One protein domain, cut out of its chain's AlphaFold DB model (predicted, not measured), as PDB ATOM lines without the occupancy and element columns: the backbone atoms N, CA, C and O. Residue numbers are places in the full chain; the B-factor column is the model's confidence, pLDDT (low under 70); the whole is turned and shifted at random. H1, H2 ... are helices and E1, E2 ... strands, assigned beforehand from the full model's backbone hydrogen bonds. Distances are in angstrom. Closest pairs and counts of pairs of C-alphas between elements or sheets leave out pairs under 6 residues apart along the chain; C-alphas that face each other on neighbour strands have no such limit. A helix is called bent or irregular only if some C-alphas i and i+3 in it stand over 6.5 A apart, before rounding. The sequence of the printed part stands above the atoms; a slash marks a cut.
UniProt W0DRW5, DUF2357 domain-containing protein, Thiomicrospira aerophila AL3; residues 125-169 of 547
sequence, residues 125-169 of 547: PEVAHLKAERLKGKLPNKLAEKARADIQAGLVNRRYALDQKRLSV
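This is residues 125 to 169 of the 547 residues of the protein "DUF2357 domain-containing protein" of Thiomicrospira aerophila AL3 (UniProt W0DRW5). The domain is a two-stranded antiparallel ribbon, E1 beside E2, with a loose head at one end in which a single helix, H1, sits between two loops. The head joins the end of E1 to the start of E2, and at the other end of the ribbon residues 166 to 169 run on past the first residue of E1. The printed part has 45 residues, with two named strands and one named helix in the order E1, H1, E2, and its class is mixed, helices and strands. It is only just loose, close to compact, with a radius of gyration of the C-alphas of 11.4 A. The C-alphas span 40 by 20 by 12 A along their three main axes.

The sheet has two strands, E1 of residues 125 to 131 and E2 of residues 159 to 168. They are antiparallel neighbours, with 140 degrees between their N-to-C directions. C-alphas that face each other are, for instance, those of Pro 125 and Lys 165, 4.6 A apart, and those of Lys 131 and Arg 159, 4.7 A apart. Across the pair, N 126 and O 164 are within hydrogen-bond range at 2.8 A, and so are N 160 and O 130 at 2.8 A. E2 bends by 63 degrees at residue 163. The helix H1, residues 141 to 152, has its closest C-alphas to E2 at Leu 143 and Tyr 160, 7.6 A apart; the two elements have 2 pairs of C-alphas within 8 A. Their centres are 17.6 A apart. Within 10 A, H1 has 7 pairs of C-alphas with E2 and 1 with E1, made by its residues 143 to 147. In H1 every O i to N i+4 pair is within hydrogen-bond range.

E2, residues 159 to 168, is the longest strand and measures 22.8 A from first to last C-alpha, ending with C-alpha 168 at (-23.686, -38.561, 14.050). E1, residues 125 to 131, measures 18.6 A and begins with C-alpha 125 at (-19.412, -33.069, 20.230). H1, residues 141 to 152, measures 16.6 A, with C-alpha 141 at (-15.298, -14.864, 24.321); it is not bent.

The outline is only just a rod. The two C-alphas farthest apart are those of Ala 153 and Val 169, at 40.0 A, while those of Pro 125 and Val 169, the first and last printed, are 12.6 A apart. The printed part has no cut. The link from E1 to H1, with 9 residues between them, is short, and so is the link from H1 to E2, with 6. The mean pLDDT of the printed part is 77.7, and residues 136 and 156 are under 70.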
ATOM      1  N   PRO A 125     -20.369 -34.161  20.297       78.12
ATOM      2  CA  PRO A 125     -19.412 -33.069  20.230       78.12
ATOM      3  C   PRO A 125     -18.301 -33.426  19.235       78.12
ATOM      4  O   PRO A 125     -17.694 -34.491  19.321       78.12
ATOM      5  N   GLU A 126     -18.046 -32.528  18.294       81.19
ATOM      6  CA  GLU A 126     -16.977 -32.600  17.307       81.19
ATOM      7  C   GLU A 126     -16.164 -31.306  17.396       81.19
ATOM      8  O   GLU A 126     -16.718 -30.204  17.363       81.19
ATOM      9  N   VAL A 127     -14.842 -31.437  17.517       81.81
ATOM     10  CA  VAL A 127     -13.930 -30.290  17.503       81.81
ATOM     11  C   VAL A 127     -13.603 -29.971  16.047       81.81
ATOM     12  O   VAL A 127     -12.751 -30.611  15.428       81.81
ATOM     13  N   ALA A 128     -14.297 -28.989  15.480       78.44
ATOM     14  CA  ALA A 128     -14.070 -28.561  14.108       78.44
ATOM     15  C   ALA A 128     -12.959 -27.502  14.060       78.44
ATOM     16  O   ALA A 128     -13.047 -26.459  14.707       78.44
ATOM     17  N   HIS A 129     -11.924 -27.737  13.252       82.81
ATOM     18  CA  HIS A 129     -10.859 -26.760  13.012       82.81
ATOM     19  C   HIS A 129     -11.200 -25.870  11.812       82.81
ATOM     20  O   HIS A 129     -10.936 -26.226  10.660       82.81
ATOM     21  N   LEU A 130     -11.775 -24.697  12.082       81.50
ATOM     22  CA  LEU A 130     -12.279 -23.776  11.060       81.50
ATOM     23  C   LEU A 130     -11.395 -22.530  10.921       81.50
ATOM     24  O   LEU A 130     -10.812 -22.050  11.891       81.50
ATOM     25  N   LYS A 131     -11.302 -21.993   9.699       81.62
ATOM     26  CA  LYS A 131     -10.707 -20.669   9.455       81.62
ATOM     27  C   LYS A 131     -11.600 -19.571  10.036       81.62
ATOM     28  O   LYS A 131     -12.814 -19.760  10.124       81.62
ATOM     29  N   ALA A 132     -11.006 -18.418  10.340       75.44
ATOM     30  CA  ALA A 132     -11.701 -17.252  10.896       75.44
ATOM     31  C   ALA A 132     -12.977 -16.868  10.112       75.44
ATOM     32  O   ALA A 132     -14.018 -16.637  10.715       75.44
ATOM     33  N   GLU A 133     -12.937 -16.914   8.777       74.25
ATOM     34  CA  GLU A 133     -14.064 -16.585   7.882       74.25
ATOM     35  C   GLU A 133     -15.286 -17.515   8.014       74.25
ATOM     36  O   GLU A 133     -16.403 -17.148   7.655       74.25
ATOM     37  N   ARG A 134     -15.086 -18.749   8.497       75.56
ATOM     38  CA  ARG A 134     -16.146 -19.765   8.628       75.56
ATOM     39  C   ARG A 134     -16.709 -19.857  10.048       75.56
ATOM     40  O   ARG A 134     -17.620 -20.652  10.279       75.56
ATOM     41  N   LEU A 135     -16.194 -19.061  10.986       76.00
ATOM     42  CA  LEU A 135     -16.723 -18.969  12.344       76.00
ATOM     43  C   LEU A 135     -18.034 -18.167  12.316       76.00
ATOM     44  O   LEU A 135     -18.031 -16.962  12.084       76.00
ATOM     45  N   LYS A 136     -19.170 -18.840  12.531       66.62
ATOM     46  CA  LYS A 136     -20.512 -18.234  12.538       66.62
ATOM     47  C   LYS A 136     -21.203 -18.453  13.890       66.62
ATOM     48  O   LYS A 136     -21.045 -19.509  14.493       66.62
ATOM     49  N   GLY A 137     -22.010 -17.482  14.328       70.69
ATOM     50  CA  GLY A 137     -22.827 -17.564  15.549       70.69
ATOM     51  C   GLY A 137     -22.170 -16.978  16.808       70.69
ATOM     52  O   GLY A 137     -21.185 -16.247  16.727       70.69
ATOM     53  N   LYS A 138     -22.740 -17.275  17.989       71.44
ATOM     54  CA  LYS A 138     -22.181 -16.859  19.290       71.44
ATOM     55  C   LYS A 138     -20.934 -17.692  19.605       71.44
ATOM     56  O   LYS A 138     -21.045 -18.865  19.951       71.44
ATOM     57  N   LEU A 139     -19.759 -17.081  19.474       75.81
ATOM     58  CA  LEU A 139     -18.469 -17.700  19.785       75.81
ATOM     59  C   LEU A 139     -18.122 -17.512  21.273       75.81
ATOM     60  O   LEU A 139     -18.460 -16.473  21.842       75.81
ATOM     61  N   PRO A 140     -17.405 -18.458  21.908       79.31
ATOM     62  CA  PRO A 140     -16.847 -18.249  23.242       79.31
ATOM     63  C   PRO A 140     -15.905 -17.031  23.262       79.31
ATOM     64  O   PRO A 140     -15.041 -16.920  22.390       79.31
ATOM     65  N   ASN A 141     -16.021 -16.150  24.266       76.62
ATOM     66  CA  ASN A 141     -15.298 -14.864  24.321       76.62
ATOM     67  C   ASN A 141     -13.781 -14.998  24.083       76.62
ATOM     68  O   ASN A 141     -13.220 -14.272  23.267       76.62
ATOM     69  N   LYS A 142     -13.134 -16.002  24.693       77.88
ATOM     70  CA  LYS A 142     -11.691 -16.262  24.522       77.88
ATOM     71  C   LYS A 142     -11.298 -16.635  23.086       77.88
ATOM     72  O   LYS A 142     -10.202 -16.305  22.638       77.88
ATOM     73  N   LEU A 143     -12.168 -17.351  22.367       77.75
ATOM     74  CA  LEU A 143     -11.927 -17.738  20.975       77.75
ATOM     75  C   LEU A 143     -12.121 -16.535  20.043       77.75
ATOM     76  O   LEU A 143     -11.346 -16.346  19.109       77.75
ATOM     77  N   ALA A 144     -13.132 -15.708  20.328       74.81
ATOM     78  CA  ALA A 144     -13.426 -14.498  19.571       74.81
ATOM     79  C   ALA A 144     -12.305 -13.450  19.690       74.81
ATOM     80  O   ALA A 144     -11.922 -12.851  18.687       74.81
ATOM     81  N   GLU A 145     -11.742 -13.263  20.887       76.69
ATOM     82  CA  GLU A 145     -10.600 -12.367  21.120       76.69
ATOM     83  C   GLU A 145      -9.341 -12.838  20.386       76.69
ATOM     84  O   GLU A 145      -8.723 -12.048  19.672       76.69
ATOM     85  N   LYS A 146      -9.003 -14.134  20.473       77.31
ATOM     86  CA  LYS A 146      -7.870 -14.712  19.729       77.31
ATOM     87  C   LYS A 146      -8.031 -14.566  18.220       77.31
ATOM     88  O   LYS A 146      -7.091 -14.152  17.554       77.31
ATOM     89  N   ALA A 147      -9.216 -14.866  17.690       75.06
ATOM     90  CA  ALA A 147      -9.475 -14.733  16.262       75.06
ATOM     91  C   ALA A 147      -9.357 -13.274  15.791       75.06
ATOM     92  O   ALA A 147      -8.801 -13.028  14.727       75.06
ATOM     93  N   ARG A 148      -9.821 -12.296  16.585       76.50
ATOM     94  CA  ARG A 148      -9.670 -10.863  16.271       76.50
ATOM     95  C   ARG A 148      -8.214 -10.401  16.312       76.50
ATOM     96  O   ARG A 148      -7.793  -9.708  15.389       76.50
ATOM     97  N   ALA A 149      -7.459 -10.797  17.337       77.31
ATOM     98  CA  ALA A 149      -6.042 -10.455  17.465       77.31
ATOM     99  C   ALA A 149      -5.217 -11.030  16.303       77.31
ATOM    100  O   ALA A 149      -4.412 -10.325  15.700       77.31
ATOM    101  N   ASP A 150      -5.474 -12.283  15.930       80.06
ATOM    102  CA  ASP A 150      -4.784 -12.950  14.823       80.06
ATOM    103  C   ASP A 150      -5.154 -12.342  13.451       80.06
ATOM    104  O   ASP A 150      -4.297 -12.256  12.572       80.06
ATOM    105  N   ILE A 151      -6.396 -11.865  13.267       76.75
ATOM    106  CA  ILE A 151      -6.803 -11.108  12.067       76.75
ATOM    107  C   ILE A 151      -6.087  -9.751  12.010       76.75
ATOM    108  O   ILE A 151      -5.565  -9.390  10.957       76.75
ATOM    109  N   GLN A 152      -6.014  -9.016  13.129       75.75
ATOM    110  CA  GLN A 152      -5.281  -7.743  13.205       75.75
ATOM    111  C   GLN A 152      -3.773  -7.919  12.975       75.75
ATOM    112  O   GLN A 152      -3.140  -7.042  12.395       75.75
ATOM    113  N   ALA A 153      -3.210  -9.062  13.370       77.44
ATOM    114  CA  ALA A 153      -1.811  -9.421  13.141       77.44
ATOM    115  C   ALA A 153      -1.523  -9.982  11.729       77.44
ATOM    116  O   ALA A 153      -0.395 -10.387  11.455       77.44
ATOM    117  N   GLY A 154      -2.516 -10.048  10.829       73.88
ATOM    118  CA  GLY A 154      -2.340 -10.525   9.448       73.88
ATOM    119  C   GLY A 154      -2.208 -12.050   9.290       73.88
ATOM    120  O   GLY A 154      -1.837 -12.534   8.220       73.88
ATOM    121  N   LEU A 155      -2.526 -12.843  10.319       72.12
ATOM    122  CA  LEU A 155      -2.399 -14.307  10.317       72.12
ATOM    123  C   LEU A 155      -3.651 -14.989   9.733       72.12
ATOM    124  O   LEU A 155      -4.441 -15.625  10.433       72.12
ATOM    125  N   VAL A 156      -3.813 -14.902   8.412       65.75
ATOM    126  CA  VAL A 156      -5.049 -15.304   7.699       65.75
ATOM    127  C   VAL A 156      -5.282 -16.826   7.627       65.75
ATOM    128  O   VAL A 156      -6.400 -17.291   7.407       65.75
ATOM    129  N   ASN A 157      -4.242 -17.644   7.828       74.31
ATOM    130  CA  ASN A 157      -4.312 -19.103   7.655       74.31
ATOM    131  C   ASN A 157      -4.492 -19.910   8.951       74.31
ATOM    132  O   ASN A 157      -4.531 -21.144   8.895       74.31
ATOM    133  N   ARG A 158      -4.638 -19.260  10.111       77.25
ATOM    134  CA  ARG A 158      -4.864 -19.976  11.374       77.25
ATOM    135  C   ARG A 158      -6.236 -20.654  11.410       77.25
ATOM    136  O   ARG A 158      -7.241 -20.105  10.954       77.25
ATOM    137  N   ARG A 159      -6.267 -21.867  11.969       80.56
ATOM    138  CA  ARG A 159      -7.494 -22.628  12.235       80.56
ATOM    139  C   ARG A 159      -7.782 -22.635  13.728       80.56
ATOM    140  O   ARG A 159      -6.895 -22.922  14.528       80.56
ATOM    141  N   TYR A 160      -9.030 -22.379  14.081       81.12
ATOM    142  CA  TYR A 160      -9.502 -22.314  15.456       81.12
ATOM    143  C   TYR A 160     -10.334 -23.555  15.753       81.12
ATOM    144  O   TYR A 160     -11.168 -23.950  14.938       81.12
ATOM    145  N   ALA A 161     -10.074 -24.179  16.901       82.00
ATOM    146  CA  ALA A 161     -10.872 -25.286  17.403       82.00
ATOM    147  C   ALA A 161     -12.211 -24.741  17.908       82.00
ATOM    148  O   ALA A 161     -12.234 -23.912  18.820       82.00
ATOM    149  N   LEU A 162     -13.307 -25.176  17.299       81.00
ATOM    150  CA  LEU A 162     -14.653 -24.840  17.732       81.00
ATOM    151  C   LEU A 162     -15.395 -26.124  18.090       81.00
ATOM    152  O   LEU A 162     -15.561 -27.001  17.241       81.00
ATOM    153  N   ASP A 163     -15.865 -26.195  19.331       78.75
ATOM    154  CA  ASP A 163     -16.732 -27.274  19.788       78.75
ATOM    155  C   ASP A 163     -18.103 -27.111  19.133       78.75
ATOM    156  O   ASP A 163     -18.877 -26.205  19.461       78.75
ATOM    157  N   GLN A 164     -18.402 -27.974  18.170       80.06
ATOM    158  CA  GLN A 164     -19.698 -28.030  17.507       80.06
ATOM    159  C   GLN A 164     -20.388 -29.349  17.835       80.06
ATOM    160  O   GLN A 164     -19.759 -30.326  18.226       80.06
ATOM    161  N   LYS A 165     -21.714 -29.387  17.695       80.38
ATOM    162  CA  LYS A 165     -22.474 -30.635  17.797       80.38
ATOM    163  C   LYS A 165     -22.850 -31.080  16.394       80.38
ATOM    164  O   LYS A 165     -23.629 -30.394  15.734       80.38
ATOM    165  N   ARG A 166     -22.324 -32.221  15.954       81.94
ATOM    166  CA  ARG A 166     -22.715 -32.847  14.689       81.94
ATOM    167  C   ARG A 166     -23.692 -33.976  14.960       81.94
ATOM    168  O   ARG A 166     -23.530 -34.753  15.900       81.94
ATOM    169  N   LEU A 167     -24.715 -34.066  14.117       85.69
ATOM    170  CA  LEU A 167     -25.593 -35.222  14.094       85.69
ATOM    171  C   LEU A 167     -24.798 -36.414  13.539       85.69
ATOM    172  O   LEU A 167     -24.454 -36.425  12.358       85.69
ATOM    173  N   SER A 168     -24.466 -37.373  14.401       87.12
ATOM    174  CA  SER A 168     -23.686 -38.561  14.050       87.12
ATOM    175  C   SER A 168     -24.531 -39.824  14.172       87.12
ATOM    176  O   SER A 168     -25.356 -39.953  15.082       87.12
ATOM    177  N   VAL A 169     -24.290 -40.761  13.254       86.00
ATOM    178  CA  VAL A 169     -24.815 -42.131  13.289       86.00
ATOM    179  C   VAL A 169     -23.957 -43.054  14.160       86.00
ATOM    180  O   VAL A 169     -24.388 -44.160  14.461       86.00
TER     181      VAL A 169